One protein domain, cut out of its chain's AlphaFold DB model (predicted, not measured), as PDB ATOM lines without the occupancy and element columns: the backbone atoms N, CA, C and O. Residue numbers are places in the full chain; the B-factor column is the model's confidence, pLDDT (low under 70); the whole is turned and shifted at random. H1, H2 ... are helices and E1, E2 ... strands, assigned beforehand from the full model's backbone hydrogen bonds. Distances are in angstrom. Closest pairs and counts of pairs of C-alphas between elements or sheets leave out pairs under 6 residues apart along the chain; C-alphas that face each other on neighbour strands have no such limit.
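Overview. This is residues 51 to 143 and 157 to 176 of the 349 residues of the protein "RAP-1 related antigen (RRA)" of Babesia bovis (UniProt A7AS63). A two-stranded hairpin, E1 and E2, makes one end of the domain, and H4 runs from it through the middle of a set of mostly crossed helices. The helical hairpin of H2 and H3 packs on the first part of H4; H1 crosses H4 further on and, nearer its own beginning, crosses H5. The printed part has 113 residues in the order H1 H2 H3 E1 E2 H4 H5, with five named helices and two named strands, antiparallel; the class is mostly helix. It is compact, with a radius of gyration of the C-alphas of 14.5 A and spans of 45 by 30 by 24 A.

Arrangement. E1, residues 108 to 111, and E2, residues 120 to 123, form an antiparallel hairpin; N 109 and O 122, 2.8 A apart, are within hydrogen-bond range. A tight link joins E2 to H4, residues 125 to 143. H3, residues 84 to 99, touches residues 126 to 130 of H4 at a steep tilt of 55 degrees, the C-alphas of Val 91 and Gln 127 closest at 5.7 A. H2, residues 73 to 78, touches H3, the C-alphas of Cys 78 and Lys 84 closest at 5.5 A. H1, residues 51 to 68, is about perpendicular to H4 at 87 degrees and touches it with residues 62 to 67 alone, closest at C-alphas 66 and 138, 5.5 A. H5, residues 158 to 173, touches residues 52 to 59 of H1, closest at C-alphas 168 and 56, 5.7 A. Every O i to N i+4 pair is within hydrogen-bond range in H2, H3, H4 and H5, and 13 of 14 in H1.

Along the chain. H4 is 27.1 A long, H1 26.6 A, H5 22.7 A and H3 21.7 A. H1 begins at C-alpha 51 (42.023, -49.581, 54.036), and H5 ends at C-alpha 173 (25.491, -53.723, 43.660).

Size, cuts and confidence. The C-alphas farthest apart, of Pro 116 and Ser 143, are 47.1 A apart. Residues 144 to 156 are not printed; C-alphas 143 and 157 are 11.0 A apart across the cut. Of the links printed whole, no link is long. Residues 142 to 143 have pLDDT under 70.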
ATOM      1  N   ASN A  51      42.311 -50.876  53.416       83.81
ATOM      2  CA  ASN A  51      42.023 -49.581  54.036       83.81
ATOM      3  C   ASN A  51      40.805 -48.886  53.413       83.81
ATOM      4  O   ASN A  51      39.981 -48.320  54.127       83.81
ATOM      5  N   ALA A  52      40.661 -48.947  52.086       82.06
ATOM      6  CA  ALA A  52      39.480 -48.412  51.418       82.06
ATOM      7  C   ALA A  52      38.202 -49.164  51.827       82.06
ATOM      8  O   ALA A  52      37.169 -48.533  52.029       82.06
ATOM      9  N   ILE A  53      38.265 -50.490  51.990       85.88
ATOM     10  CA  ILE A  53      37.133 -51.294  52.472       85.88
ATOM     11  C   ILE A  53      36.773 -50.919  53.911       85.88
ATOM     12  O   ILE A  53      35.589 -50.766  54.202       85.88
ATOM     13  N   GLU A  54      37.761 -50.729  54.786       85.69
ATOM     14  CA  GLU A  54      37.540 -50.261  56.157       85.69
ATOM     15  C   GLU A  54      36.856 -48.888  56.172       85.69
ATOM     16  O   GLU A  54      35.834 -48.702  56.835       85.69
ATOM     17  N   ASP A  55      37.351 -47.940  55.374       85.12
ATOM     18  CA  ASP A  55      36.747 -46.613  55.238       85.12
ATOM     19  C   ASP A  55      35.302 -46.678  54.705       85.12
ATOM     20  O   ASP A  55      34.426 -45.931  55.142       85.12
ATOM     21  N   GLU A  56      35.028 -47.576  53.757       87.88
ATOM     22  CA  GLU A  56      33.676 -47.826  53.255       87.88
ATOM     23  C   GLU A  56      32.762 -48.442  54.326       87.88
ATOM     24  O   GLU A  56      31.581 -48.093  54.395       87.88
ATOM     25  N   THR A  57      33.274 -49.349  55.164       87.38
ATOM     26  CA  THR A  57      32.503 -49.911  56.283       87.38
ATOM     27  C   THR A  57      32.188 -48.867  57.348       87.38
ATOM     28  O   THR A  57      31.064 -48.846  57.844       87.38
ATOM     29  N   ASP A  58      33.115 -47.945  57.623       87.06
ATOM     30  CA  ASP A  58      32.875 -46.807  58.511       87.06
ATOM     31  C   ASP A  58      31.772 -45.890  57.946       87.06
ATOM     32  O   ASP A  58      30.855 -45.522  58.676       87.06
ATOM     33  N   ILE A  59      31.757 -45.613  56.632       88.44
ATOM     34  CA  ILE A  59      30.627 -44.904  55.989       88.44
ATOM     35  C   ILE A  59      29.310 -45.647  56.208       88.44
ATOM     36  O   ILE A  59      28.322 -45.023  56.593       88.44
ATOM     37  N   ALA A  60      29.279 -46.956  55.952       90.44
ATOM     38  CA  ALA A  60      28.060 -47.747  56.085       90.44
ATOM     39  C   ALA A  60      27.524 -47.712  57.523       90.44
ATOM     40  O   ALA A  60      26.342 -47.440  57.716       90.44
ATOM     41  N   PHE A  61      28.394 -47.909  58.516       89.69
ATOM     42  CA  PHE A  61      28.051 -47.821  59.936       89.69
ATOM     43  C   PHE A  61      27.490 -46.441  60.297       89.69
ATOM     44  O   PHE A  61      26.425 -46.316  60.898       89.69
ATOM     45  N   ARG A  62      28.159 -45.382  59.847       88.69
ATOM     46  CA  ARG A  62      27.743 -44.000  60.089       88.69
ATOM     47  C   ARG A  62      26.409 -43.647  59.416       88.69
ATOM     48  O   ARG A  62      25.636 -42.866  59.965       88.69
ATOM     49  N   MET A  63      26.097 -44.236  58.260       91.44
ATOM     50  CA  MET A  63      24.777 -44.087  57.634       91.44
ATOM     51  C   MET A  63      23.656 -44.671  58.504       91.44
ATOM     52  O   MET A  63      22.599 -44.048  58.588       91.44
ATOM     53  N   VAL A  64      23.889 -45.804  59.182       92.12
ATOM     54  CA  VAL A  64      22.929 -46.383  60.146       92.12
ATOM     55  C   VAL A  64      22.632 -45.389  61.263       92.12
ATOM     56  O   VAL A  64      21.471 -45.138  61.584       92.12
ATOM     57  N   GLU A  65      23.674 -44.777  61.819       87.12
ATOM     58  CA  GLU A  65      23.522 -43.807  62.902       87.12
ATOM     59  C   GLU A  65      22.759 -42.553  62.449       87.12
ATOM     60  O   GLU A  65      21.925 -42.015  63.178       87.12
ATOM     61  N   SER A  66      22.970 -42.118  61.204       87.44
ATOM     62  CA  SER A  66      22.240 -40.979  60.637       87.44
ATOM     63  C   SER A  66      20.730 -41.226  60.542       87.44
ATOM     64  O   SER A  66      19.957 -40.284  60.712       87.44
ATOM     65  N   ILE A  67      20.303 -42.479  60.320       89.75
ATOM     66  CA  ILE A  67      18.877 -42.847  60.306       89.75
ATOM     67  C   ILE A  67      18.239 -42.653  61.676       89.75
ATOM     68  O   ILE A  67      17.136 -42.120  61.755       89.75
ATOM     69  N   ARG A  68      18.919 -43.048  62.758       84.44
ATOM     70  CA  ARG A  68      18.372 -42.943  64.125       84.44
ATOM     71  C   ARG A  68      18.002 -41.506  64.491       84.44
ATOM     72  O   ARG A  68      17.018 -41.270  65.178       84.44
ATOM     73  N   HIS A  69      18.759 -40.550  63.964       82.56
ATOM     74  CA  HIS A  69      18.554 -39.120  64.168       82.56
ATOM     75  C   HIS A  69      17.547 -38.486  63.193       82.56
ATOM     76  O   HIS A  69      17.331 -37.276  63.244       82.56
ATOM     77  N   ASN A  70      16.977 -39.256  62.261       81.38
ATOM     78  CA  ASN A  70      16.061 -38.748  61.248       81.38
ATOM     79  C   ASN A  70      14.921 -39.752  60.978       81.38
ATOM     80  O   ASN A  70      14.994 -40.523  60.022       81.38
ATOM     81  N   PRO A  71      13.861 -39.752  61.805       76.00
ATOM     82  CA  PRO A  71      12.769 -40.718  61.680       76.00
ATOM     83  C   PRO A  71      11.892 -40.508  60.432       76.00
ATOM     84  O   PRO A  71      11.262 -41.457  59.979       76.00
ATOM     85  N   ASN A  72      11.899 -39.314  59.824       87.44
ATOM     86  CA  ASN A  72      11.000 -38.942  58.718       87.44
ATOM     87  C   ASN A  72      11.698 -38.985  57.343       87.44
ATOM     88  O   ASN A  72      11.447 -38.154  56.464       87.44
ATOM     89  N   ILE A  73      12.621 -39.934  57.143       91.38
ATOM     90  CA  ILE A  73      13.364 -40.078  55.876       91.38
ATOM     91  C   ILE A  73      12.414 -40.330  54.706       91.38
ATOM     92  O   ILE A  73      12.615 -39.769  53.629       91.38
ATOM     93  N   GLN A  74      11.392 -41.156  54.910       93.38
ATOM     94  CA  GLN A  74      10.420 -41.534  53.892       93.38
ATOM     95  C   GLN A  74       9.702 -40.296  53.355       93.38
ATOM     96  O   GLN A  74       9.754 -40.051  52.153       93.38
ATOM     97  N   ASP A  75       9.131 -39.473  54.240       92.75
ATOM     98  CA  ASP A  75       8.428 -38.245  53.856       92.75
ATOM     99  C   ASP A  75       9.353 -37.299  53.086       92.75
ATOM    100  O   ASP A  75       9.015 -36.811  52.006       92.75
ATOM    101  N   ALA A  76      10.566 -37.085  53.603       91.62
ATOM    102  CA  ALA A  76      11.524 -36.165  53.002       91.62
ATOM    103  C   ALA A  76      12.008 -36.624  51.616       91.62
ATOM    104  O   ALA A  76      12.180 -35.801  50.715       91.62
ATOM    105  N   VAL A  77      12.233 -37.927  51.432       91.81
ATOM    106  CA  VAL A  77      12.643 -38.513  50.148       91.81
ATOM    107  C   VAL A  77      11.477 -38.517  49.158       91.81
ATOM    108  O   VAL A  77      11.665 -38.193  47.982       91.81
ATOM    109  N   CYS A  78      10.275 -38.859  49.624       94.00
ATOM    110  CA  CYS A  78       9.109 -39.079  48.777       94.00
ATOM    111  C   CYS A  78       8.343 -37.807  48.416       94.00
ATOM    112  O   CYS A  78       7.639 -37.808  47.405       94.00
ATOM    113  N   ALA A  79       8.544 -36.700  49.139       90.81
ATOM    114  CA  ALA A  79       7.881 -35.417  48.898       90.81
ATOM    115  C   ALA A  79       7.958 -34.930  47.438       90.81
ATOM    116  O   ALA A  79       7.003 -34.339  46.935       90.81
ATOM    117  N   ARG A  80       9.072 -35.198  46.748       84.00
ATOM    118  CA  ARG A  80       9.323 -34.742  45.369       84.00
ATOM    119  C   ARG A  80       8.791 -35.674  44.273       84.00
ATOM    120  O   ARG A  80       8.863 -35.326  43.098       84.00
ATOM    121  N   PHE A  81       8.357 -36.884  44.619       88.31
ATOM    122  CA  PHE A  81       7.918 -37.871  43.637       88.31
ATOM    123  C   PHE A  81       6.402 -37.818  43.456       88.31
ATOM    124  O   PHE A  81       5.655 -37.716  44.423       88.31
ATOM    125  N   ILE A  82       5.943 -37.959  42.210       87.50
ATOM    126  CA  ILE A  82       4.506 -37.991  41.885       87.50
ATOM    127  C   ILE A  82       3.841 -39.208  42.549       87.50
ATOM    128  O   ILE A  82       2.821 -39.092  43.219       87.50
ATOM    129  N   LYS A  83       4.458 -40.389  42.414       89.75
ATOM    130  CA  LYS A  83       3.986 -41.641  43.023       89.75
ATOM    131  C   LYS A  83       4.459 -41.752  44.477       89.75
ATOM    132  O   LYS A  83       5.340 -42.558  44.778       89.75
ATOM    133  N   LYS A  84       3.898 -40.925  45.366       92.06
ATOM    134  CA  LYS A  84       4.289 -40.868  46.787       92.06
ATOM    135  C   LYS A  84       4.145 -42.221  47.484       92.06
ATOM    136  O   LYS A  84       5.115 -42.691  48.059       92.06
ATOM    137  N   GLN A  85       2.995 -42.881  47.353       93.94
ATOM    138  CA  GLN A  85       2.729 -44.161  48.022       93.94
ATOM    139  C   GLN A  85       3.747 -45.254  47.648       93.94
ATOM    140  O   GLN A  85       4.387 -45.834  48.520       93.94
ATOM    141  N   LEU A  86       3.987 -45.447  46.346       93.69
ATOM    142  CA  LEU A  86       4.991 -46.396  45.852       93.69
ATOM    143  C   LEU A  86       6.402 -46.061  46.364       93.69
ATOM    144  O   LEU A  86       7.168 -46.952  46.729       93.69
ATOM    145  N   CYS A  87       6.751 -44.772  46.402       95.69
ATOM    146  CA  CYS A  87       8.012 -44.329  46.987       95.69
ATOM    147  C   CYS A  87       8.094 -44.702  48.472       95.69
ATOM    148  O   CYS A  87       9.101 -45.264  48.892       95.69
ATOM    149  N   HIS A  88       7.042 -44.442  49.254       96.50
ATOM    150  CA  HIS A  88       7.003 -44.748  50.685       96.50
ATOM    151  C   HIS A  88       7.228 -46.233  50.956       96.50
ATOM    152  O   HIS A  88       8.055 -46.578  51.801       96.50
ATOM    153  N   GLU A  89       6.554 -47.112  50.219       96.12
ATOM    154  CA  GLU A  89       6.695 -48.565  50.357       96.12
ATOM    155  C   GLU A  89       8.138 -49.013  50.085       96.12
ATOM    156  O   GLU A  89       8.770 -49.673  50.916       96.12
ATOM    157  N   ILE A  90       8.706 -48.579  48.957       96.69
ATOM    158  CA  ILE A  90      10.061 -48.960  48.544       96.69
ATOM    159  C   ILE A  90      11.124 -48.385  49.491       96.69
ATOM    160  O   ILE A  90      12.066 -49.091  49.872       96.69
ATOM    161  N   VAL A  91      10.991 -47.118  49.893       96.44
ATOM    162  CA  VAL A  91      11.934 -46.465  50.811       96.44
ATOM    163  C   VAL A  91      11.834 -47.071  52.206       96.44
ATOM    164  O   VAL A  91      12.864 -47.256  52.842       96.44
ATOM    165  N   THR A  92      10.647 -47.464  52.671       95.81
ATOM    166  CA  THR A  92      10.481 -48.132  53.973       95.81
ATOM    167  C   THR A  92      11.238 -49.454  54.024       95.81
ATOM    168  O   THR A  92      11.980 -49.711  54.975       95.81
ATOM    169  N   VAL A  93      11.127 -50.275  52.973       96.25
ATOM    170  CA  VAL A  93      11.892 -51.527  52.863       96.25
ATOM    171  C   VAL A  93      13.397 -51.253  52.896       96.25
ATOM    172  O   VAL A  93      14.134 -51.949  53.597       96.25
ATOM    173  N   TYR A  94      13.847 -50.221  52.182       96.62
ATOM    174  CA  TYR A  94      15.250 -49.823  52.152       96.62
ATOM    175  C   TYR A  94      15.756 -49.284  53.499       96.62
ATOM    176  O   TYR A  94      16.813 -49.710  53.957       96.62
ATOM    177  N   VAL A  95      15.012 -48.405  54.176       95.50
ATOM    178  CA  VAL A  95      15.384 -47.834  55.483       95.50
ATOM    179  C   VAL A  95      15.492 -48.934  56.537       95.50
ATOM    180  O   VAL A  95      16.473 -48.970  57.276       95.50
ATOM    181  N   ARG A  96      14.555 -49.892  56.546       94.69
ATOM    182  CA  ARG A  96      14.622 -51.078  57.416       94.69
ATOM    183  C   ARG A  96      15.859 -51.939  57.134       94.69
ATOM    184  O   ARG A  96      16.478 -52.451  58.055       94.69
ATOM    185  N   ARG A  97      16.240 -52.106  55.866       94.88
ATOM    186  CA  ARG A  97      17.467 -52.825  55.487       94.88
ATOM    187  C   ARG A  97      18.717 -52.050  55.921       94.88
ATOM    188  O   ARG A  97      19.670 -52.620  56.446       94.88
ATOM    189  N   CYS A  98      18.710 -50.734  55.745       94.69
ATOM    190  CA  CYS A  98      19.809 -49.872  56.152       94.69
ATOM    191  C   CYS A  98      19.984 -49.851  57.676       94.69
ATOM    192  O   CYS A  98      21.119 -49.945  58.132       94.69
ATOM    193  N   SER A  99      18.911 -49.866  58.477       92.75
ATOM    194  CA  SER A  99      19.025 -49.956  59.943       92.75
ATOM    195  C   SER A  99      19.700 -51.247  60.432       92.75
ATOM    196  O   SER A  99      20.268 -51.266  61.521       92.75
ATOM    197  N   GLN A 100      19.724 -52.292  59.598       93.06
ATOM    198  CA  GLN A 100      20.438 -53.556  59.821       93.06
ATOM    199  C   GLN A 100      21.888 -53.542  59.286       93.06
ATOM    200  O   GLN A 100      22.514 -54.589  59.142       93.06
ATOM    201  N   GLY A 101      22.435 -52.371  58.937       90.44
ATOM    202  CA  GLY A 101      23.800 -52.222  58.414       90.44
ATOM    203  C   GLY A 101      23.937 -52.410  56.901       90.44
ATOM    204  O   GLY A 101      25.041 -52.341  56.361       90.44
ATOM    205  N   GLN A 102      22.835 -52.611  56.176       93.56
ATOM    206  CA  GLN A 102      22.840 -52.887  54.735       93.56
ATOM    207  C   GLN A 102      22.476 -51.656  53.879       93.56
ATOM    208  O   GLN A 102      21.838 -51.764  52.834       93.56
ATOM    209  N   CYS A 103      22.934 -50.471  54.286       93.00
ATOM    210  CA  CYS A 103      22.628 -49.186  53.639       93.00
ATOM    211  C   CYS A 103      23.099 -49.054  52.189       93.00
ATOM    212  O   CYS A 103      22.570 -48.256  51.418       93.00
ATOM    213  N   ALA A 104      24.118 -49.821  51.816       93.75
ATOM    214  CA  ALA A 104      24.719 -49.767  50.495       93.75
ATOM    215  C   ALA A 104      24.086 -50.735  49.488       93.75
ATOM    216  O   ALA A 104      24.524 -50.760  48.343       93.75
ATOM    217  N   ILE A 105      23.112 -51.554  49.895       94.38
ATOM    218  CA  ILE A 105      22.457 -52.531  49.018       94.38
ATOM    219  C   ILE A 105      21.194 -51.901  48.438       94.38
ATOM    220  O   ILE A 105      20.274 -51.555  49.179       94.38
ATOM    221  N   LEU A 106      21.155 -51.790  47.115       95.06
ATOM    222  CA  LEU A 106      20.051 -51.241  46.346       95.06
ATOM    223  C   LEU A 106      19.409 -52.356  45.524       95.06
ATOM    224  O   LEU A 106      20.096 -53.122  44.849       95.06
ATOM    225  N   ASP A 107      18.086 -52.408  45.547       94.75
ATOM    226  CA  ASP A 107      17.321 -53.224  44.615       94.75
ATOM    227  C   ASP A 107      17.482 -52.671  43.193       94.75
ATOM    228  O   ASP A 107      17.864 -51.513  42.993       94.75
ATOM    229  N   THR A 108      17.211 -53.500  42.187       93.00
ATOM    230  CA  THR A 108      17.389 -53.125  40.780       93.00
ATOM    231  C   THR A 108      16.060 -52.928  40.066       93.00
ATOM    232  O   THR A 108      15.182 -53.782  40.164       93.00
ATOM    233  N   GLU A 109      15.947 -51.859  39.285       92.12
ATOM    234  CA  GLU A 109      14.916 -51.688  38.258       92.12
ATOM    235  C   GLU A 109      15.385 -52.339  36.950       92.12
ATOM    236  O   GLU A 109      16.554 -52.220  36.564       92.12
ATOM    237  N   GLN A 110      14.477 -53.054  36.285       92.25
ATOM    238  CA  GLN A 110      14.746 -53.689  34.997       92.25
ATOM    239  C   GLN A 110      14.377 -52.740  33.856       92.25
ATOM    240  O   GLN A 110      13.327 -52.099  33.881       92.25
ATOM    241  N   HIS A 111      15.256 -52.661  32.863       92.00
ATOM    242  CA  HIS A 111      15.139 -51.776  31.716       92.00
ATOM    243  C   HIS A 111      15.358 -52.530  30.392       92.00
ATOM    244  O   HIS A 111      16.122 -53.505  30.349       92.00
ATOM    245  N   PRO A 112      14.741 -52.062  29.293       91.94
ATOM    246  CA  PRO A 112      13.778 -50.950  29.225       91.94
ATOM    247  C   PRO A 112      12.414 -51.270  29.865       91.94
ATOM    248  O   PRO A 112      11.958 -52.401  29.779       91.94
ATOM    249  N   LEU A 113      11.724 -50.276  30.437       85.56
ATOM    250  CA  LEU A 113      10.467 -50.464  31.191       85.56
ATOM    251  C   LEU A 113       9.335 -51.164  30.413       85.56
ATOM    252  O   LEU A 113       8.526 -51.862  31.011       85.56
ATOM    253  N   ASN A 114       9.277 -50.971  29.093       82.50
ATOM    254  CA  ASN A 114       8.235 -51.523  28.212       82.50
ATOM    255  C   ASN A 114       8.773 -52.654  27.311       82.50
ATOM    256  O   ASN A 114       8.319 -52.824  26.180       82.50
ATOM    257  N   ASP A 115       9.850 -53.320  27.721       87.00
ATOM    258  CA  ASP A 115      10.379 -54.508  27.044       87.00
ATOM    259  C   ASP A 115       9.760 -55.756  27.706       87.00
ATOM    260  O   ASP A 115       9.752 -55.815  28.935       87.00
ATOM    261  N   PRO A 116       9.225 -56.737  26.950       83.62
ATOM    262  CA  PRO A 116       8.717 -57.984  27.526       83.62
ATOM    263  C   PRO A 116       9.802 -58.798  28.245       83.62
ATOM    264  O   PRO A 116       9.484 -59.561  29.149       83.62
ATOM    265  N   ASN A 117      11.075 -58.625  27.871       85.88
ATOM    266  CA  ASN A 117      12.220 -59.282  28.499       85.88
ATOM    267  C   ASN A 117      13.314 -58.244  28.812       85.88
ATOM    268  O   ASN A 117      14.338 -58.169  28.115       85.88
ATOM    269  N   PRO A 118      13.122 -57.412  29.851       89.38
ATOM    270  CA  PRO A 118      14.076 -56.373  30.200       89.38
ATOM    271  C   PRO A 118      15.299 -56.997  30.881       89.38
ATOM    272  O   PRO A 118      15.214 -57.665  31.911       89.38
ATOM    273  N   THR A 119      16.473 -56.789  30.290       91.19
ATOM    274  CA  THR A 119      17.721 -57.431  30.726       91.19
ATOM    275  C   THR A 119      18.684 -56.472  31.415       91.19
ATOM    276  O   THR A 119      19.586 -56.910  32.135       91.19
ATOM    277  N   ILE A 120      18.489 -55.162  31.243       93.38
ATOM    278  CA  ILE A 120      19.362 -54.145  31.820       93.38
ATOM    279  C   ILE A 120      18.952 -53.882  33.258       93.38
ATOM    280  O   ILE A 120      17.790 -53.610  33.539       93.38
ATOM    281  N   ARG A 121      19.914 -53.947  34.181       93.44
ATOM    282  CA  ARG A 121      19.676 -53.702  35.608       93.44
ATOM    283  C   ARG A 121      20.248 -52.350  36.021       93.44
ATOM    284  O   ARG A 121      21.463 -52.156  35.984       93.44
ATOM    285  N   LEU A 122      19.376 -51.441  36.447       94.19
ATOM    286  CA  LEU A 122      19.729 -50.129  36.997       94.19
ATOM    287  C   LEU A 122      19.372 -50.062  38.488       94.19
ATOM    288  O   LEU A 122      18.528 -50.835  38.936       94.19
ATOM    289  N   PRO A 123      19.989 -49.177  39.289       95.12
ATOM    290  CA  PRO A 123      19.593 -49.008  40.685       95.12
ATOM    291  C   PRO A 123      18.128 -48.566  40.802       95.12
ATOM    292  O   PRO A 123      17.666 -47.741  40.014       95.12
ATOM    293  N   ASN A 124      17.407 -49.048  41.812       95.31
ATOM    294  CA  ASN A 124      16.074 -48.543  42.105       95.31
ATOM    295  C   ASN A 124      16.132 -47.044  42.434       95.31
ATOM    296  O   ASN A 124      16.898 -46.600  43.289       95.31
ATOM    297  N   THR A 125      15.294 -46.274  41.752       93.94
ATOM    298  CA  THR A 125      15.243 -44.813  41.767       93.94
ATOM    299  C   THR A 125      15.006 -44.273  43.176       93.94
ATOM    300  O   THR A 125      15.684 -43.339  43.607       93.94
ATOM    301  N   TYR A 126      14.055 -44.861  43.905       94.94
ATOM    302  CA  TYR A 126      13.666 -44.392  45.233       94.94
ATOM    303  C   TYR A 126      14.706 -44.771  46.288       94.94
ATOM    304  O   TYR A 126      15.067 -43.944  47.122       94.94
ATOM    305  N   GLN A 127      15.244 -45.992  46.217       95.94
ATOM    306  CA  GLN A 127      16.290 -46.437  47.145       95.94
ATOM    307  C   GLN A 127      17.598 -45.678  46.938       95.94
ATOM    308  O   GLN A 127      18.243 -45.287  47.908       95.94
ATOM    309  N   LEU A 128      17.971 -45.415  45.682       95.12
ATOM    310  CA  LEU A 128      19.128 -44.588  45.368       95.12
ATOM    311  C   LEU A 128      18.950 -43.171  45.928       95.12
ATOM    312  O   LEU A 128      19.883 -42.635  46.523       95.12
ATOM    313  N   GLU A 129      17.759 -42.573  45.804       93.06
ATOM    314  CA  GLU A 129      17.499 -41.268  46.417       93.06
ATOM    315  C   GLU A 129      17.637 -41.308  47.937       93.06
ATOM    316  O   GLU A 129      18.306 -40.447  48.508       93.06
ATOM    317  N   ALA A 130      17.052 -42.314  48.588       94.44
ATOM    318  CA  ALA A 130      17.143 -42.476  50.032       94.44
ATOM    319  C   ALA A 130      18.599 -42.642  50.496       94.44
ATOM    320  O   ALA A 130      19.018 -41.978  51.446       94.44
ATOM    321  N   ALA A 131      19.401 -43.437  49.784       95.31
ATOM    322  CA  ALA A 131      20.821 -43.619  50.075       95.31
ATOM    323  C   ALA A 131      21.593 -42.292  50.019       95.31
ATOM    324  O   ALA A 131      22.343 -41.959  50.940       95.31
ATOM    325  N   PHE A 132      21.375 -41.496  48.966       93.50
ATOM    326  CA  PHE A 132      21.995 -40.177  48.829       93.50
ATOM    327  C   PHE A 132      21.472 -39.172  49.860       93.50
ATOM    328  O   PHE A 132      22.247 -38.349  50.352       93.50
ATOM    329  N   TYR A 133      20.189 -39.233  50.218       92.00
ATOM    330  CA  TYR A 133      19.590 -38.384  51.246       92.00
ATOM    331  C   TYR A 133      20.218 -38.644  52.622       92.00
ATOM    332  O   TYR A 133      20.687 -37.704  53.270       92.00
ATOM    333  N   ILE A 134      20.305 -39.916  53.030       92.81
ATOM    334  CA  ILE A 134      20.937 -40.340  54.287       92.81
ATOM    335  C   ILE A 134      22.404 -39.918  54.300       92.81
ATOM    336  O   ILE A 134      22.843 -39.236  55.224       92.81
ATOM    337  N   PHE A 135      23.156 -40.234  53.242       92.06
ATOM    338  CA  PHE A 135      24.568 -39.874  53.160       92.06
ATOM    339  C   PHE A 135      24.787 -38.353  53.209       92.06
ATOM    340  O   PHE A 135      25.695 -37.855  53.872       92.06
ATOM    341  N   LYS A 136      23.924 -37.567  52.564       88.75
ATOM    342  CA  LYS A 136      24.003 -36.106  52.624       88.75
ATOM    343  C   LYS A 136      23.734 -35.567  54.028       88.75
ATOM    344  O   LYS A 136      24.394 -34.612  54.440       88.75
ATOM    345  N   ASN A 137      22.769 -36.132  54.750       87.00
ATOM    346  CA  ASN A 137      22.487 -35.734  56.128       87.00
ATOM    347  C   ASN A 137      23.618 -36.127  57.073       87.00
ATOM    348  O   ASN A 137      24.005 -35.308  57.905       87.00
ATOM    349  N   LEU A 138      24.228 -37.289  56.849       87.00
ATOM    350  CA  LEU A 138      25.437 -37.698  57.543       87.00
ATOM    351  C   LEU A 138      26.552 -36.650  57.398       87.00
ATOM    352  O   LEU A 138      27.116 -36.178  58.383       87.00
ATOM    353  N   LEU A 139      26.824 -36.205  56.167       84.50
ATOM    354  CA  LEU A 139      27.826 -35.164  55.917       84.50
ATOM    355  C   LEU A 139      27.485 -33.828  56.601       84.50
ATOM    356  O   LEU A 139      28.388 -33.129  57.064       84.50
ATOM    357  N   LYS A 140      26.199 -33.458  56.681       80.94
ATOM    358  CA  LYS A 140      25.761 -32.246  57.394       80.94
ATOM    359  C   LYS A 140      25.996 -32.360  58.898       80.94
ATOM    360  O   LYS A 140      26.493 -31.404  59.491       80.94
ATOM    361  N   GLN A 141      25.655 -33.498  59.501       75.62
ATOM    362  CA  GLN A 141      25.881 -33.762  60.925       75.62
ATOM    363  C   GLN A 141      27.374 -33.622  61.257       75.62
ATOM    364  O   GLN A 141      27.726 -32.878  62.171       75.62
ATOM    365  N   TYR A 142      28.257 -34.181  60.422       69.25
ATOM    366  CA  TYR A 142      29.705 -34.033  60.604       69.25
ATOM    367  C   TYR A 142      30.237 -32.624  60.379       69.25
ATOM    368  O   TYR A 142      31.148 -32.205  61.084       69.25
ATOM    369  N   SER A 143      29.673 -31.861  59.440       65.69
ATOM    370  CA  SER A 143      30.085 -30.461  59.269       65.69
ATOM    371  C   SER A 143      29.771 -29.595  60.498       65.69
ATOM    372  O   SER A 143      30.463 -28.608  60.740       65.69
ATOM    373  N   SER A 157      38.486 -35.119  52.862       73.31
ATOM    374  CA  SER A 157      37.685 -34.092  52.197       73.31
ATOM    375  C   SER A 157      36.300 -34.633  51.821       73.31
ATOM    376  O   SER A 157      36.133 -35.824  51.543       73.31
ATOM    377  N   LYS A 158      35.306 -33.743  51.722       75.06
ATOM    378  CA  LYS A 158      33.951 -34.079  51.251       75.06
ATOM    379  C   LYS A 158      33.981 -34.867  49.935       75.06
ATOM    380  O   LYS A 158      33.277 -35.861  49.805       75.06
ATOM    381  N   SER A 159      34.834 -34.466  48.989       74.25
ATOM    382  CA  SER A 159      35.031 -35.171  47.713       74.25
ATOM    383  C   SER A 159      35.495 -36.622  47.913       74.25
ATOM    384  O   SER A 159      34.948 -37.539  47.301       74.25
ATOM    385  N   ASN A 160      36.438 -36.861  48.833       79.75
ATOM    386  CA  ASN A 160      36.901 -38.211  49.145       79.75
ATOM    387  C   ASN A 160      35.802 -39.069  49.795       79.75
ATOM    388  O   ASN A 160      35.683 -40.247  49.474       79.75
ATOM    389  N   LEU A 161      34.963 -38.481  50.652       84.12
ATOM    390  CA  LEU A 161      33.823 -39.181  51.253       84.12
ATOM    391  C   LEU A 161      32.789 -39.601  50.202       84.12
ATOM    392  O   LEU A 161      32.337 -40.742  50.218       84.12
ATOM    393  N   TYR A 162      32.461 -38.728  49.244       85.19
ATOM    394  CA  TYR A 162      31.602 -39.108  48.116       85.19
ATOM    395  C   TYR A 162      32.229 -40.211  47.264       85.19
ATOM    396  O   TYR A 162      31.530 -41.139  46.870       85.19
ATOM    397  N   ARG A 163      33.542 -40.154  47.012       84.06
ATOM    398  CA  ARG A 163      34.254 -41.205  46.272       84.06
ATOM    399  C   ARG A 163      34.158 -42.561  46.975       84.06
ATOM    400  O   ARG A 163      33.882 -43.560  46.316       84.06
ATOM    401  N   LEU A 164      34.354 -42.592  48.292       87.44
ATOM    402  CA  LEU A 164      34.217 -43.806  49.100       87.44
ATOM    403  C   LEU A 164      32.766 -44.310  49.115       87.44
ATOM    404  O   LEU A 164      32.534 -45.495  48.915       87.44
ATOM    405  N   PHE A 165      31.782 -43.418  49.252       91.44
ATOM    406  CA  PHE A 165      30.368 -43.785  49.172       91.44
ATOM    407  C   PHE A 165      29.985 -44.370  47.804       91.44
ATOM    408  O   PHE A 165      29.334 -45.412  47.734       91.44
ATOM    409  N   MET A 166      30.438 -43.757  46.707       91.19
ATOM    410  CA  MET A 166      30.247 -44.299  45.359       91.19
ATOM    411  C   MET A 166      30.883 -45.684  45.215       91.19
ATOM    412  O   MET A 166      30.251 -46.585  44.673       91.19
ATOM    413  N   SER A 167      32.120 -45.849  45.696       88.69
ATOM    414  CA  SER A 167      32.847 -47.123  45.663       88.69
ATOM    415  C   SER A 167      32.099 -48.211  46.439       88.69
ATOM    416  O   SER A 167      31.870 -49.299  45.909       88.69
ATOM    417  N   LEU A 168      31.597 -47.877  47.630       92.25
ATOM    418  CA  LEU A 168      30.755 -48.745  48.447       92.25
ATOM    419  C   LEU A 168      29.480 -49.180  47.700       92.25
ATOM    420  O   LEU A 168      29.197 -50.378  47.622       92.25
ATOM    421  N   LEU A 169      28.731 -48.235  47.115       93.81
ATOM    422  CA  LEU A 169      27.527 -48.539  46.329       93.81
ATOM    423  C   LEU A 169      27.848 -49.429  45.125       93.81
ATOM    424  O   LEU A 169      27.167 -50.421  44.873       93.81
ATOM    425  N   MET A 170      28.895 -49.100  44.378       90.38
ATOM    426  CA  MET A 170      29.334 -49.873  43.221       90.38
ATOM    427  C   MET A 170      29.715 -51.302  43.632       90.38
ATOM    428  O   MET A 170      29.206 -52.275  43.071       90.38
ATOM    429  N   ARG A 171      30.549 -51.455  44.662       89.69
ATOM    430  CA  ARG A 171      31.000 -52.761  45.148       89.69
ATOM    431  C   ARG A 171      29.842 -53.631  45.622       89.69
ATOM    432  O   ARG A 171      29.864 -54.829  45.377       89.69
ATOM    433  N   LYS A 172      28.826 -53.071  46.278       91.88
ATOM    434  CA  LYS A 172      27.704 -53.863  46.809       91.88
ATOM    435  C   LYS A 172      26.651 -54.242  45.766       91.88
ATOM    436  O   LYS A 172      25.933 -55.207  46.001       91.88
ATOM    437  N   ASN A 173      26.596 -53.563  44.616       91.81
ATOM    438  CA  ASN A 173      25.491 -53.723  43.660       91.81
ATOM    439  C   ASN A 173      25.894 -54.170  42.242       91.81
ATOM    440  O   ASN A 173      25.026 -54.533  41.457       91.81
ATOM    441  N   MET A 174      27.184 -54.203  41.881       84.56
ATOM    442  CA  MET A 174      27.627 -54.562  40.514       84.56
ATOM    443  C   MET A 174      27.825 -56.075  40.267       84.56
ATOM    444  O   MET A 174      28.405 -56.487  39.249       84.56
ATOM    445  N   PHE A 175      27.344 -56.922  41.182       80.06
ATOM    446  CA  PHE A 175      27.403 -58.383  41.078       80.06
ATOM    447  C   PHE A 175      26.115 -58.957  40.486       80.06
ATOM    448  O   PHE A 175      25.317 -59.601  41.167       80.06
ATOM    449  N   PHE A 176      25.915 -58.750  39.188       78.88
ATOM    450  CA  PHE A 176      24.775 -59.331  38.494       78.88
ATOM    451  C   PHE A 176      25.032 -60.801  38.151       78.88
ATOM    452  O   PHE A 176      25.892 -61.125  37.333       78.88
TER     453      PHE A 176